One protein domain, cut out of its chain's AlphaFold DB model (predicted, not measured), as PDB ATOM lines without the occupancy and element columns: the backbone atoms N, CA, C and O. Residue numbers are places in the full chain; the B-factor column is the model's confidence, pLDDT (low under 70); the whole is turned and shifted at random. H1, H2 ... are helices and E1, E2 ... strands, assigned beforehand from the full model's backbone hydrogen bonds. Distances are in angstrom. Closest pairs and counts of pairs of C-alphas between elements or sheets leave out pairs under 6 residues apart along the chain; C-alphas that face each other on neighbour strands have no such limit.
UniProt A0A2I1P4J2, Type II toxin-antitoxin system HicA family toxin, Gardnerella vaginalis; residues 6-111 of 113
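Overview. This is residues 6 to 111 of the 113 residues of the protein "Type II toxin-antitoxin system HicA family toxin" of Gardnerella vaginalis (UniProt A0A2I1P4J2). A short helix, H3, makes the core and packs along a small three-stranded sheet at one end of an elongated body, while the long helix H4 runs beside H3 and grazes the sheet at E3. H2 stands about perpendicular to H4 and meets it near Ile 36, close to the end of H2, and H1 makes the other end of the body, away from the sheet. The printed part has 106 residues, with four named helices and three named strands in the order H1 H2 H3 E1 E2 E3 H4; the sheet's order is E1 - E2 - E3, antiparallel, and the class is mostly helix. The whole is compact, with a radius of gyration of the C-alphas of 14.4 A, and spans 46 by 30 by 19 A.

Arrangement. H1, residues 6 to 22, and H2, residues 28 to 37, only just touch, with 3 pairs of C-alphas within 8 A; the closest are those of Thr 16 and Asp 30, 5.5 A apart, and their lines are about perpendicular at 85 degrees. H3, residues 45 to 54, is on the sheet of E1, residues 58 to 60, E2, residues 68 to 72, and E3, residues 79 to 82. Its height over the sheet is 9.1 A, and it runs along the strands, at 4 degrees to E2 on the local plane. The strands form a meander, each the antiparallel neighbour of the one before. In the hairpin E1 and E2, N 60 and O 70 are within hydrogen-bond range at 2.8 A; in the hairpin E2 and E3, N 69 and O 81 are at 2.9 A. H4, residues 89 to 109, only grazes the sheet, with residues 90 to 98. With residues 92 to 95 alone it touches H3, at a shallow tilt of 14 degrees, the same way; the closest C-alphas, of Leu 48 and Val 95, are 7.0 A apart. H4 touches H2 with residues 92 to 96 alone, about perpendicular at 75 degrees; the closest C-alphas, of Ile 36 and Lys 96, are 5.9 A apart. H1 and H4 are near each other, with 8 pairs of C-alphas within 10 A. In H1, H2, H3 and H4 every O i to N i+4 pair is within hydrogen-bond range.

Along the chain. H1 begins at C-alpha 6 (21.142, -7.948, -38.255) and is 24.1 A long. H2 measures 14.5 A and H3 14.3 A, while E2 measures 13.1 A. H4, 30.8 A long, ends at C-alpha 109 (25.563, -15.285, -48.092).

Size, cuts and confidence. The two C-alphas farthest apart, of Thr 22 and Ser 64, are 47.8 A apart. The printed part has no cut and no long link. The model's pLDDT is under 70 at residues 6 to 24, 62 to 64 and 103 to 111.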
ATOM      1  N   THR A   6      21.183  -7.040 -37.104       54.56
ATOM      2  CA  THR A   6      21.142  -7.948 -38.255       54.56
ATOM      3  C   THR A   6      19.762  -8.580 -38.473       54.56
ATOM      4  O   THR A   6      19.241  -8.550 -39.586       54.56
ATOM      5  N   CYS A   7      19.101  -9.079 -37.421       50.59
ATOM      6  CA  CYS A   7      17.767  -9.678 -37.542       50.59
ATOM      7  C   CYS A   7      16.696  -8.654 -37.938       50.59
ATOM      8  O   CYS A   7      15.770  -8.989 -38.673       50.59
ATOM      9  N   ASN A   8      16.817  -7.404 -37.479       58.72
ATOM     10  CA  ASN A   8      15.845  -6.356 -37.782       58.72
ATOM     11  C   ASN A   8      16.027  -5.828 -39.217       58.72
ATOM     12  O   ASN A   8      15.046  -5.632 -39.934       58.72
ATOM     13  N   THR A   9      17.271  -5.658 -39.677       59.50
ATOM     14  CA  THR A   9      17.581  -5.261 -41.062       59.50
ATOM     15  C   THR A   9      17.139  -6.337 -42.059       59.50
ATOM     16  O   THR A   9      16.412  -6.021 -43.002       59.50
ATOM     17  N   ILE A  10      17.466  -7.612 -41.806       62.97
ATOM     18  CA  ILE A  10      17.060  -8.744 -42.656       62.97
ATOM     19  C   ILE A  10      15.531  -8.886 -42.697       62.97
ATOM     20  O   ILE A  10      14.958  -9.046 -43.774       62.97
ATOM     21  N   TYR A  11      14.842  -8.772 -41.556       62.41
ATOM     22  CA  TYR A  11      13.378  -8.863 -41.506       62.41
ATOM     23  C   TYR A  11      12.697  -7.745 -42.308       62.41
ATOM     24  O   TYR A  11      11.810  -8.011 -43.122       62.41
ATOM     25  N   ASN A  12      13.140  -6.495 -42.131       66.62
ATOM     26  CA  ASN A  12      12.600  -5.355 -42.874       66.62
ATOM     27  C   ASN A  12      12.859  -5.488 -44.382       66.62
ATOM     28  O   ASN A  12      11.994  -5.156 -45.196       66.62
ATOM     29  N   PHE A  13      14.020  -6.018 -44.756       65.06
ATOM     30  CA  PHE A  13      14.393  -6.268 -46.140       65.06
ATOM     31  C   PHE A  13      13.548  -7.361 -46.812       65.06
ATOM     32  O   PHE A  13      12.966  -7.126 -47.874       65.06
ATOM     33  N   ILE A  14      13.424  -8.530 -46.172       64.94
ATOM     34  CA  ILE A  14      12.600  -9.648 -46.654       64.94
ATOM     35  C   ILE A  14      11.144  -9.203 -46.806       64.94
ATOM     36  O   ILE A  14      10.521  -9.466 -47.834       64.94
ATOM     37  N   ASN A  15      10.612  -8.476 -45.819       64.62
ATOM     38  CA  ASN A  15       9.249  -7.964 -45.880       64.62
ATOM     39  C   ASN A  15       9.057  -6.994 -47.059       64.62
ATOM     40  O   ASN A  15       8.088  -7.121 -47.802       64.62
ATOM     41  N   THR A  16      10.023  -6.100 -47.300       63.41
ATOM     42  CA  THR A  16       9.976  -5.162 -48.436       63.41
ATOM     43  C   THR A  16       9.954  -5.898 -49.776       63.41
ATOM     44  O   THR A  16       9.124  -5.599 -50.639       63.41
ATOM     45  N   LYS A  17      10.839  -6.888 -49.968       66.44
ATOM     46  CA  LYS A  17      10.876  -7.683 -51.205       66.44
ATOM     47  C   LYS A  17       9.595  -8.484 -51.406       66.44
ATOM     48  O   LYS A  17       9.060  -8.472 -52.512       66.44
ATOM     49  N   ASN A  18       9.063  -9.102 -50.353       64.12
ATOM     50  CA  ASN A  18       7.794  -9.825 -50.422       64.12
ATOM     51  C   ASN A  18       6.646  -8.904 -50.849       64.12
ATOM     52  O   ASN A  18       5.955  -9.224 -51.812       64.12
ATOM     53  N   THR A  19       6.502  -7.722 -50.241       65.19
ATOM     54  CA  THR A  19       5.468  -6.746 -50.624       65.19
ATOM     55  C   THR A  19       5.572  -6.322 -52.094       65.19
ATOM     56  O   THR A  19       4.553  -6.223 -52.781       65.19
ATOM     57  N   LEU A  20       6.791  -6.095 -52.606       64.88
ATOM     58  CA  LEU A  20       7.017  -5.722 -54.008       64.88
ATOM     59  C   LEU A  20       6.710  -6.862 -54.996       64.88
ATOM     60  O   LEU A  20       6.316  -6.582 -56.126       64.88
ATOM     61  N   LEU A  21       6.875  -8.122 -54.581       66.62
ATOM     62  CA  LEU A  21       6.638  -9.308 -55.412       66.62
ATOM     63  C   LEU A  21       5.176  -9.780 -55.386       66.62
ATOM     64  O   LEU A  21       4.681 -10.265 -56.402       66.62
ATOM     65  N   THR A  22       4.473  -9.642 -54.256       62.69
ATOM     66  CA  THR A  22       3.122 -10.204 -54.066       62.69
ATOM     67  C   THR A  22       1.990  -9.179 -54.152       62.69
ATOM     68  O   THR A  22       0.832  -9.541 -53.958       62.69
ATOM     69  N   GLY A  23       2.283  -7.906 -54.445       63.62
ATOM     70  CA  GLY A  23       1.260  -6.867 -54.631       63.62
ATOM     71  C   GLY A  23       0.435  -6.554 -53.374       63.62
ATOM     72  O   GLY A  23      -0.685  -6.061 -53.490       63.62
ATOM     73  N   GLY A  24       0.971  -6.861 -52.186       68.06
ATOM     74  CA  GLY A  24       0.337  -6.574 -50.895       68.06
ATOM     75  C   GLY A  24       0.325  -5.081 -50.541       68.06
ATOM     76  O   GLY A  24       0.905  -4.248 -51.242       68.06
ATOM     77  N   GLU A  25      -0.332  -4.719 -49.433       74.75
ATOM     78  CA  GLU A  25      -0.341  -3.331 -48.957       74.75
ATOM     79  C   GLU A  25       1.078  -2.843 -48.633       74.75
ATOM     80  O   GLU A  25       1.745  -3.357 -47.737       74.75
ATOM     81  N   MET A  26       1.526  -1.803 -49.343       72.75
ATOM     82  CA  MET A  26       2.823  -1.181 -49.078       72.75
ATOM     83  C   MET A  26       2.842  -0.519 -47.705       72.75
ATOM     84  O   MET A  26       2.151   0.487 -47.471       72.75
ATOM     85  N   SER A  27       3.715  -1.023 -46.838       81.81
ATOM     86  CA  SER A  27       3.986  -0.405 -45.550       81.81
ATOM     87  C   SER A  27       4.602   0.988 -45.737       81.81
ATOM     88  O   SER A  27       5.080   1.374 -46.810       81.81
ATOM     89  N   GLN A  28       4.599   1.790 -44.670       83.06
ATOM     90  CA  GLN A  28       5.282   3.088 -44.682       83.06
ATOM     91  C   GLN A  28       6.787   2.940 -44.954       83.06
ATOM     92  O   GLN A  28       7.394   3.834 -45.542       83.06
ATOM     93  N   TRP A  29       7.371   1.808 -44.554       85.56
ATOM     94  CA  TRP A  29       8.767   1.471 -44.811       85.56
ATOM     95  C   TRP A  29       9.024   1.189 -46.294       85.56
ATOM     96  O   TRP A  29       9.926   1.781 -46.882       85.56
ATOM     97  N   ASP A  30       8.162   0.398 -46.932       82.12
ATOM     98  CA  ASP A  30       8.295   0.061 -48.357       82.12
ATOM     99  C   ASP A  30       8.183   1.313 -49.233       82.12
ATOM    100  O   ASP A  30       8.947   1.510 -50.180       82.12
ATOM    101  N   LYS A  31       7.261   2.217 -48.879       85.44
ATOM    102  CA  LYS A  31       7.107   3.523 -49.541       85.44
ATOM    103  C   LYS A  31       8.358   4.392 -49.388       85.44
ATOM    104  O   LYS A  31       8.730   5.088 -50.333       85.44
ATOM    105  N   LEU A  32       8.997   4.356 -48.218       90.06
ATOM    106  CA  LEU A  32      10.231   5.089 -47.942       90.06
ATOM    107  C   LEU A  32      11.404   4.539 -48.765       90.06
ATOM    108  O   LEU A  32      12.058   5.304 -49.475       90.06
ATOM    109  N   LEU A  33      11.624   3.222 -48.745       87.50
ATOM    110  CA  LEU A  33      12.683   2.588 -49.534       87.50
ATOM    111  C   LEU A  33      12.475   2.805 -51.032       87.50
ATOM    112  O   LEU A  33      13.411   3.183 -51.734       87.50
ATOM    113  N   LYS A  34      11.237   2.685 -51.523       86.19
ATOM    114  CA  LYS A  34      10.909   2.964 -52.926       86.19
ATOM    115  C   LYS A  34      11.311   4.379 -53.344       86.19
ATOM    116  O   LYS A  34      11.837   4.547 -54.440       86.19
ATOM    117  N   ARG A  35      11.113   5.382 -52.481       89.56
ATOM    118  CA  ARG A  35      11.513   6.776 -52.750       89.56
ATOM    119  C   ARG A  35      13.029   6.960 -52.807       89.56
ATOM    120  O   ARG A  35      13.499   7.752 -53.623       89.56
ATOM    121  N   ILE A  36      13.782   6.236 -51.983       90.44
ATOM    122  CA  ILE A  36      15.253   6.241 -52.016       90.44
ATOM    123  C   ILE A  36      15.756   5.553 -53.287       90.44
ATOM    124  O   ILE A  36      16.557   6.131 -54.018       90.44
ATOM    125  N   LEU A  37      15.224   4.371 -53.615       86.38
ATOM    126  CA  LEU A  37      15.594   3.619 -54.818       86.38
ATOM    127  C   LEU A  37      15.266   4.387 -56.107       86.38
ATOM    128  O   LEU A  37      16.046   4.350 -57.064       86.38
ATOM    129  N   SER A  38      14.153   5.132 -56.111       87.81
ATOM    130  CA  SER A  38      13.748   6.018 -57.208       87.81
ATOM    131  C   SER A  38      14.461   7.375 -57.210       87.81
ATOM    132  O   SER A  38      14.134   8.218 -58.043       87.81
ATOM    133  N   LEU A  39      15.389   7.619 -56.276       88.50
ATOM    134  CA  LEU A  39      16.130   8.875 -56.128       88.50
ATOM    135  C   LEU A  39      15.220  10.112 -56.068       88.50
ATOM    136  O   LEU A  39      15.430  11.096 -56.786       88.50
ATOM    137  N   SER A  40      14.181  10.049 -55.229       87.31
ATOM    138  CA  SER A  40      13.239  11.156 -55.070       87.31
ATOM    139  C   SER A  40      13.959  12.449 -54.674       87.31
ATOM    140  O   SER A  40      14.848  12.452 -53.824       87.31
ATOM    141  N   LYS A  41      13.563  13.564 -55.298       82.81
ATOM    142  CA  LYS A  41      14.145  14.895 -55.055       82.81
ATOM    143  C   LYS A  41      13.652  15.540 -53.758       82.81
ATOM    144  O   LYS A  41      14.266  16.491 -53.295       82.81
ATOM    145  N   ASP A  42      12.558  15.030 -53.203       87.44
ATOM    146  CA  ASP A  42      11.896  15.558 -52.010       87.44
ATOM    147  C   ASP A  42      12.115  14.614 -50.824       87.44
ATOM    148  O   ASP A  42      11.178  14.054 -50.261       87.44
ATOM    149  N   MET A  43      13.381  14.309 -50.536       92.25
ATOM    150  CA  MET A  43      13.761  13.485 -49.389       92.25
ATOM    151  C   MET A  43      14.123  14.378 -48.213       92.25
ATOM    152  O   MET A  43      14.928  15.303 -48.350       92.25
ATOM    153  N   ARG A  44      13.565  14.068 -47.043       93.50
ATOM    154  CA  ARG A  44      13.860  14.795 -45.806       93.50
ATOM    155  C   ARG A  44      15.043  14.176 -45.073       93.50
ATOM    156  O   ARG A  44      15.309  12.979 -45.191       93.50
ATOM    157  N   PHE A  45      15.733  14.980 -44.265       92.00
ATOM    158  CA  PHE A  45      16.856  14.496 -43.456       92.00
ATOM    159  C   PHE A  45      16.447  13.320 -42.554       92.00
ATOM    160  O   PHE A  45      17.131  12.300 -42.526       92.00
ATOM    161  N   ASP A  46      15.302  13.436 -41.876       92.06
ATOM    162  CA  ASP A  46      14.808  12.409 -40.949       92.06
ATOM    163  C   ASP A  46      14.503  11.077 -41.653       92.06
ATOM    164  O   ASP A  46      14.653  10.010 -41.063       92.06
ATOM    165  N   GLU A  47      14.118  11.122 -42.929       92.62
ATOM    166  CA  GLU A  47      13.851   9.935 -43.740       92.62
ATOM    167  C   GLU A  47      15.143   9.195 -44.095       92.62
ATOM    168  O   GLU A  47      15.219   7.976 -43.945       92.62
ATOM    169  N   LEU A  48      16.181   9.933 -44.504       93.06
ATOM    170  CA  LEU A  48      17.508   9.369 -44.768       93.06
ATOM    171  C   LEU A  48      18.150   8.831 -43.490       93.06
ATOM    172  O   LEU A  48      18.700   7.731 -43.493       93.06
ATOM    173  N   LYS A  49      18.022   9.577 -42.387       92.81
ATOM    174  CA  LYS A  49      18.456   9.157 -41.055       92.81
ATOM    175  C   LYS A  49      17.822   7.823 -40.670       92.81
ATOM    176  O   LYS A  49      18.544   6.906 -40.297       92.81
ATOM    177  N   LYS A  50      16.496   7.704 -40.798       91.62
ATOM    178  CA  LYS A  50      15.759   6.488 -40.433       91.62
ATOM    179  C   LYS A  50      16.258   5.267 -41.206       91.62
ATOM    180  O   LYS A  50      16.356   4.185 -40.636       91.62
ATOM    181  N   VAL A  51      16.572   5.435 -42.493       91.19
ATOM    182  CA  VAL A  51      17.145   4.353 -43.299       91.19
ATOM    183  C   VAL A  51      18.547   4.010 -42.827       91.19
ATOM    184  O   VAL A  51      18.782   2.864 -42.472       91.19
ATOM    185  N   LEU A  52      19.447   4.981 -42.704       91.12
ATOM    186  CA  LEU A  52      20.806   4.725 -42.223       91.12
ATOM    187  C   LEU A  52      20.831   4.023 -40.851       91.12
ATOM    188  O   LEU A  52      21.545   3.036 -40.693       91.12
ATOM    189  N   GLU A  53      20.007   4.462 -39.896       89.69
ATOM    190  CA  GLU A  53      19.880   3.824 -38.576       89.69
ATOM    191  C   GLU A  53      19.374   2.377 -38.672       89.69
ATOM    192  O   GLU A  53      19.891   1.497 -37.985       89.69
ATOM    193  N   ALA A  54      18.424   2.090 -39.570       85.62
ATOM    194  CA  ALA A  54      17.941   0.726 -39.802       85.62
ATOM    195  C   ALA A  54      18.992  -0.200 -40.441       85.62
ATOM    196  O   ALA A  54      18.927  -1.413 -40.248       85.62
ATOM    197  N   TYR A  55      19.959   0.361 -41.172       85.38
ATOM    198  CA  TYR A  55      21.112  -0.360 -41.727       85.38
ATOM    199  C   TYR A  55      22.321  -0.387 -40.773       85.38
ATOM    200  O   TYR A  55      23.403  -0.840 -41.150       85.38
ATOM    201  N   GLY A  56      22.153   0.071 -39.526       87.56
ATOM    202  CA  GLY A  56      23.171  -0.019 -38.477       87.56
ATOM    203  C   GLY A  56      24.175   1.133 -38.452       87.56
ATOM    204  O   GLY A  56      25.226   1.008 -37.826       87.56
ATOM    205  N   TYR A  57      23.886   2.249 -39.124       91.06
ATOM    206  CA  TYR A  57      24.668   3.468 -38.955       91.06
ATOM    207  C   TYR A  57      24.225   4.241 -37.716       91.06
ATOM    208  O   TYR A  57      23.046   4.520 -37.515       91.06
ATOM    209  N   GLU A  58      25.196   4.712 -36.948       91.06
ATOM    210  CA  GLU A  58      24.977   5.572 -35.796       91.06
ATOM    211  C   GLU A  58      25.273   7.030 -36.144       91.06
ATOM    212  O   GLU A  58      26.305   7.369 -36.737       91.06
ATOM    213  N   MET A  59      24.360   7.923 -35.765       90.38
ATOM    214  CA  MET A  59      24.521   9.357 -35.971       90.38
ATOM    215  C   MET A  59      25.452   9.951 -34.908       90.38
ATOM    216  O   MET A  59      25.121  10.003 -33.725       90.38
ATOM    217  N   SER A  60      26.589  10.493 -35.338       84.06
ATOM    218  CA  SER A  60      27.458  11.299 -34.478       84.06
ATOM    219  C   SER A  60      27.024  12.767 -34.508       84.06
ATOM    220  O   SER A  60      26.837  13.360 -35.574       84.06
ATOM    221  N   ASN A  61      26.821  13.356 -33.326       71.31
ATOM    222  CA  ASN A  61      26.342  14.730 -33.217       71.31
ATOM    223  C   ASN A  61      27.472  15.722 -33.561       71.31
ATOM    224  O   ASN A  61      28.577  15.592 -33.022       71.31
ATOM    225  N   PRO A  62      27.227  16.734 -34.411       69.94
ATOM    226  CA  PRO A  62      28.202  17.786 -34.647       69.94
ATOM    227  C   PRO A  62      28.553  18.534 -33.353       69.94
ATOM    228  O   PRO A  62      27.676  18.923 -32.580       69.94
ATOM    229  N   ARG A  63      29.847  18.796 -33.131       65.44
ATOM    230  CA  ARG A  63      30.284  19.753 -32.104       65.44
ATOM    231  C   ARG A  63      29.801  21.156 -32.500       65.44
ATOM    232  O   ARG A  63      30.016  21.569 -33.632       65.44
ATOM    233  N   SER A  64      29.138  21.845 -31.566       59.28
ATOM    234  CA  SER A  64      28.781  23.276 -31.577       59.28
ATOM    235  C   SER A  64      28.526  23.904 -32.963       59.28
ATOM    236  O   SER A  64      29.392  24.582 -33.511       59.28
ATOM    237  N   GLY A  65      27.315  23.731 -33.509       70.06
ATOM    238  CA  GLY A  65      26.809  24.551 -34.623       70.06
ATOM    239  C   GLY A  65      27.005  24.007 -36.043       70.06
ATOM    240  O   GLY A  65      26.583  24.670 -36.989       70.06
ATOM    241  N   SER A  66      27.583  22.815 -36.238       77.94
ATOM    242  CA  SER A  66      27.612  22.217 -37.584       77.94
ATOM    243  C   SER A  66      26.218  21.752 -38.023       77.94
ATOM    244  O   SER A  66      25.487  21.096 -37.284       77.94
ATOM    245  N   SER A  67      25.867  22.088 -39.264       84.44
ATOM    246  CA  SER A  67      24.647  21.650 -39.945       84.44
ATOM    247  C   SER A  67      24.783  20.269 -40.584       84.44
ATOM    248  O   SER A  67      23.788  19.717 -41.048       84.44
ATOM    249  N   HIS A  68      25.995  19.718 -40.626       90.00
ATOM    250  CA  HIS A  68      26.286  18.411 -41.199       90.00
ATOM    251  C   HIS A  68      26.348  17.354 -40.101       90.00
ATOM    252  O   HIS A  68      27.016  17.543 -39.082       90.00
ATOM    253  N   TYR A  69      25.662  16.242 -40.343       91.69
ATOM    254  CA  TYR A  69      25.624  15.077 -39.475       91.69
ATOM    255  C   TYR A  69      26.377  13.939 -40.137       91.69
ATOM    256  O   TYR A  69      26.162  13.658 -41.315       91.69
ATOM    257  N   THR A  70      27.248  13.285 -39.376       92.06
ATOM    258  CA  THR A  70      28.024  12.146 -39.865       92.06
ATOM    259  C   THR A  70      27.490  10.861 -39.252       92.06
ATOM    260  O   THR A  70      27.448  10.715 -38.031       92.06
ATOM    261  N   PHE A  71      27.126   9.929 -40.116       93.50
ATOM    262  CA  PHE A  71      26.667   8.583 -39.823       93.50
ATOM    263  C   PHE A  71      27.840   7.615 -39.952       93.50
ATOM    264  O   PHE A  71      28.558   7.651 -40.953       93.50
ATOM    265  N   ARG A  72      28.060   6.763 -38.948       92.44
ATOM    266  CA  ARG A  72      29.181   5.810 -38.903       92.44
ATOM    267  C   ARG A  72      28.657   4.400 -38.654       92.44
ATOM    268  O   ARG A  72      27.813   4.220 -37.791       92.44
ATOM    269  N   LYS A  73      29.188   3.421 -39.378       89.31
ATOM    270  CA  LYS A  73      28.947   1.990 -39.166       89.31
ATOM    271  C   LYS A  73      30.304   1.290 -39.132       89.31
ATOM    272  O   LYS A  73      31.231   1.709 -39.828       89.31
ATOM    273  N   ASN A  74      30.444   0.270 -38.288       82.25
ATOM    274  CA  ASN A  74      31.679  -0.513 -38.230       82.25
ATOM    275  C   ASN A  74      31.946  -1.150 -39.597       82.25
ATOM    276  O   ASN A  74      31.024  -1.657 -40.225       82.25
ATOM    277  N   HIS A  75      33.199  -1.103 -40.052       83.62
ATOM    278  CA  HIS A  75      33.626  -1.637 -41.354       83.62
ATOM    279  C   HIS A  75      32.987  -0.979 -42.593       83.62
ATOM    280  O   HIS A  75      33.176  -1.474 -43.698       83.62
ATOM    281  N   ALA A  76      32.314   0.169 -42.446       85.94
ATOM    282  CA  ALA A  76      31.751   0.925 -43.562       85.94
ATOM    283  C   ALA A  76      32.228   2.384 -43.574       85.94
ATOM    284  O   ALA A  76      32.604   2.965 -42.549       85.94
ATOM    285  N   ASN A  77      32.188   3.006 -44.754       87.56
ATOM    286  CA  ASN A  77      32.576   4.404 -44.906       87.56
ATOM    287  C   ASN A  77      31.574   5.342 -44.206       87.56
ATOM    288  O   ASN A  77      30.361   5.140 -44.318       87.56
ATOM    289  N   PRO A  78      32.048   6.397 -43.515       90.81
ATOM    290  CA  PRO A  78      31.173   7.370 -42.878       90.81
ATOM    291  C   PRO A  78      30.425   8.211 -43.919       90.81
ATOM    292  O   PRO A  78      31.017   8.707 -44.878       90.81
ATOM    293  N   ILE A  79      29.135   8.443 -43.690       92.81
ATOM    294  CA  ILE A  79      28.270   9.223 -44.584       92.81
ATOM    295  C   ILE A  79      27.938  10.545 -43.910       92.81
ATOM    296  O   ILE A  79      27.450  10.561 -42.786       92.81
ATOM    297  N   THR A  80      28.193  11.670 -44.579       93.06
ATOM    298  CA  THR A  80      27.900  13.000 -44.026       93.06
ATOM    299  C   THR A  80      26.768  13.661 -44.796       93.06
ATOM    300  O   THR A  80      26.892  13.878 -45.997       93.06
ATOM    301  N   ILE A  81      25.678  13.996 -44.102       92.12
ATOM    302  CA  ILE A  81      24.464  14.576 -44.688       92.12
ATOM    303  C   ILE A  81      24.166  15.922 -44.010       92.12
ATOM    304  O   ILE A  81      24.139  15.993 -42.777       92.12
ATOM    305  N   PRO A  82      23.943  17.006 -44.773       91.56
ATOM    306  CA  PRO A  82      23.469  18.269 -44.221       91.56
ATOM    307  C   PRO A  82      22.021  18.139 -43.733       91.56
ATOM    308  O   PRO A  82      21.190  17.526 -44.393       91.56
ATOM    309  N   LYS A  83      21.689  18.769 -42.607       89.81
ATOM    310  CA  LYS A  83      20.321  18.828 -42.069       89.81
ATOM    311  C   LYS A  83      19.423  19.823 -42.806       89.81
ATOM    312  O   LYS A  83      18.205  19.707 -42.745       89.81
ATOM    313  N   HIS A  84      20.010  20.831 -43.450       89.06
ATOM    314  CA  HIS A  84      19.245  21.893 -44.097       89.06
ATOM    315  C   HIS A  84      18.530  21.374 -45.350       89.06
ATOM    316  O   HIS A  84      19.163  20.805 -46.237       89.06
ATOM    317  N   GLU A  85      17.224  21.618 -45.437       86.00
ATOM    318  CA  GLU A  85      16.395  21.259 -46.589       86.00
ATOM    319  C   GLU A  85      16.437  22.371 -47.664       86.00
ATOM    320  O   GLU A  85      16.550  23.548 -47.316       86.00
ATOM    321  N   PRO A  86      16.367  22.057 -48.970       89.06
ATOM    322  CA  PRO A  86      16.183  20.731 -49.556       89.06
ATOM    323  C   PRO A  86      17.474  19.899 -49.579       89.06
ATOM    324  O   PRO A  86      18.563  20.405 -49.862       89.06
ATOM    325  N   ILE A  87      17.343  18.595 -49.326       92.31
ATOM    326  CA  ILE A  87      18.474  17.667 -49.395       92.31
ATOM    327  C   ILE A  87      18.857  17.441 -50.857       92.31
ATOM    328  O   ILE A  87      18.030  17.094 -51.701       92.31
ATOM    329  N   LYS A  88      20.141  17.624 -51.176       90.94
ATOM    330  CA  LYS A  88      20.637  17.390 -52.536       90.94
ATOM    331  C   LYS A  88      20.539  15.906 -52.892       90.94
ATOM    332  O   LYS A  88      20.901  15.047 -52.091       90.94
ATOM    333  N   LYS A  89      20.169  15.625 -54.146       92.38
ATOM    334  CA  LYS A  89      20.052  14.268 -54.707       92.38
ATOM    335  C   LYS A  89      21.291  13.399 -54.467       92.38
ATOM    336  O   LYS A  89      21.142  12.223 -54.179       92.38
ATOM    337  N   ILE A  90      22.487  13.989 -54.513       92.50
ATOM    338  CA  ILE A  90      23.745  13.274 -54.261       92.50
ATOM    339  C   ILE A  90      23.757  12.559 -52.900       92.50
ATOM    340  O   ILE A  90      24.255  11.446 -52.795       92.50
ATOM    341  N   TYR A  91      23.145  13.137 -51.861       93.00
ATOM    342  CA  TYR A  91      23.062  12.486 -50.551       93.00
ATOM    343  C   TYR A  91      22.051  11.336 -50.543       93.00
ATOM    344  O   TYR A  91      22.258  10.346 -49.851       93.00
ATOM    345  N   VAL A  92      20.984  11.436 -51.340       92.62
ATOM    346  CA  VAL A  92      20.030  10.334 -51.548       92.62
ATOM    347  C   VAL A  92      20.705   9.187 -52.305       92.62
ATOM    348  O   VAL A  92      20.509   8.032 -51.946       92.62
ATOM    349  N   GLU A  93      21.545   9.498 -53.297       93.56
ATOM    350  CA  GLU A  93      22.353   8.512 -54.032       93.56
ATOM    351  C   GLU A  93      23.325   7.774 -53.104       93.56
ATOM    352  O   GLU A  93      23.384   6.551 -53.152       93.56
ATOM    353  N   MET A  94      24.002   8.480 -52.191       93.38
ATOM    354  CA  MET A  94      24.874   7.840 -51.195       93.38
ATOM    355  C   MET A  94      24.121   6.843 -50.305       93.38
ATOM    356  O   MET A  94      24.612   5.745 -50.062       93.38
ATOM    357  N   VAL A  95      22.925   7.207 -49.823       92.00
ATOM    358  CA  VAL A  95      22.097   6.308 -48.998       92.00
ATOM    359  C   VAL A  95      21.567   5.138 -49.826       92.00
ATOM    360  O   VAL A  95      21.520   4.015 -49.333       92.00
ATOM    361  N   LYS A  96      21.217   5.367 -51.096       91.44
ATOM    362  CA  LYS A  96      20.822   4.297 -52.015       91.44
ATOM    363  C   LYS A  96      21.940   3.264 -52.193       91.44
ATOM    364  O   LYS A  96      21.651   2.077 -52.126       91.44
ATOM    365  N   SER A  97      23.191   3.693 -52.358       89.62
ATOM    366  CA  SER A  97      24.321   2.764 -52.490       89.62
ATOM    367  C   SER A  97      24.514   1.877 -51.259       89.62
ATOM    368  O   SER A  97      24.900   0.727 -51.414       89.62
ATOM    369  N   VAL A  98      24.208   2.367 -50.051       88.44
ATOM    370  CA  VAL A  98      24.209   1.529 -48.836       88.44
ATOM    371  C   VAL A  98      23.143   0.444 -48.924       88.44
ATOM    372  O   VAL A  98      23.432  -0.717 -48.671       88.44
ATOM    373  N   VAL A  99      21.921   0.826 -49.305       85.69
ATOM    374  CA  VAL A  99      20.804  -0.116 -49.470       85.69
ATOM    375  C   VAL A  99      21.163  -1.197 -50.492       85.69
ATOM    376  O   VAL A  99      20.958  -2.370 -50.222       85.69
ATOM    377  N   GLU A 100      21.732  -0.812 -51.638       83.50
ATOM    378  CA  GLU A 100      22.098  -1.744 -52.712       83.50
ATOM    379  C   GLU A 100      23.298  -2.644 -52.363       83.50
ATOM    380  O   GLU A 100      23.289  -3.813 -52.733       83.50
ATOM    381  N   ALA A 101      24.300  -2.142 -51.634       81.69
ATOM    382  CA  ALA A 101      25.467  -2.938 -51.243       81.69
ATOM    383  C   ALA A 101      25.110  -4.043 -50.232       81.69
ATOM    384  O   ALA A 101      25.531  -5.186 -50.379       81.69
ATOM    385  N   GLU A 102      24.276  -3.729 -49.240       75.81
ATOM    386  CA  GLU A 102      23.820  -4.715 -48.246       75.81
ATOM    387  C   GLU A 102      22.884  -5.754 -48.896       75.81
ATOM    388  O   GLU A 102      22.851  -6.921 -48.508       75.81
ATOM    389  N   ASP A 103      22.154  -5.351 -49.942       68.25
ATOM    390  CA  ASP A 103      21.365  -6.238 -50.801       68.25
ATOM    391  C   ASP A 103      22.215  -7.292 -51.525       68.25
ATOM    392  O   ASP A 103      21.716  -8.388 -51.800       68.25
ATOM    393  N   GLU A 104      23.445  -6.945 -51.910       68.25
ATOM    394  CA  GLU A 104      24.394  -7.845 -52.572       68.25
ATOM    395  C   GLU A 104      25.054  -8.787 -51.562       68.25
ATOM    396  O   GLU A 104      25.057  -9.996 -51.792       68.25
ATOM    397  N   GLU A 105      25.477  -8.271 -50.405       68.81
ATOM    398  CA  GLU A 105      26.069  -9.067 -49.319       68.81
ATOM    399  C   GLU A 105      25.113 -10.177 -48.839       68.81
ATOM    400  O   GLU A 105      25.494 -11.346 -48.749       68.81
ATOM    401  N   ILE A 106      23.823  -9.859 -48.658       64.25
ATOM    402  CA  ILE A 106      22.799 -10.847 -48.277       64.25
ATOM    403  C   ILE A 106      22.571 -11.895 -49.381       64.25
ATOM    404  O   ILE A 106      22.240 -13.046 -49.086       64.25
ATOM    405  N   LYS A 107      22.694 -11.537 -50.665       59.75
ATOM    406  CA  LYS A 107      22.523 -12.510 -51.761       59.75
ATOM    407  C   LYS A 107      23.687 -13.488 -51.828       59.75
ATOM    408  O   LYS A 107      23.436 -14.670 -52.043       59.75
ATOM    409  N   GLU A 108      24.914 -13.011 -51.643       60.78
ATOM    410  CA  GLU A 108      26.101 -13.866 -51.640       60.78
ATOM    411  C   GLU A 108      26.065 -14.853 -50.467       60.78
ATOM    412  O   GLU A 108      26.275 -16.045 -50.676       60.78
ATOM    413  N   GLU A 109      25.682 -14.408 -49.267       57.78
ATOM    414  CA  GLU A 109      25.563 -15.285 -48.092       57.78
ATOM    415  C   GLU A 109      24.488 -16.378 -48.272       57.78
ATOM    416  O   GLU A 109      24.688 -17.528 -47.883       57.78
ATOM    417  N   ASN A 110      23.375 -16.063 -48.947       55.09
ATOM    418  CA  ASN A 110      22.291 -17.019 -49.219       55.09
ATOM    419  C   ASN A 110      22.524 -17.926 -50.443       55.09
ATOM    420  O   ASN A 110      21.683 -18.777 -50.734       55.09
ATOM    421  N   GLN A 111      23.628 -17.760 -51.178       51.38
ATOM    422  CA  GLN A 111      24.033 -18.678 -52.253       51.38
ATOM    423  C   GLN A 111      25.079 -19.708 -51.812       51.38
ATOM    424  O   GLN A 111      25.454 -20.569 -52.608       51.38
TER     425      GLN A 111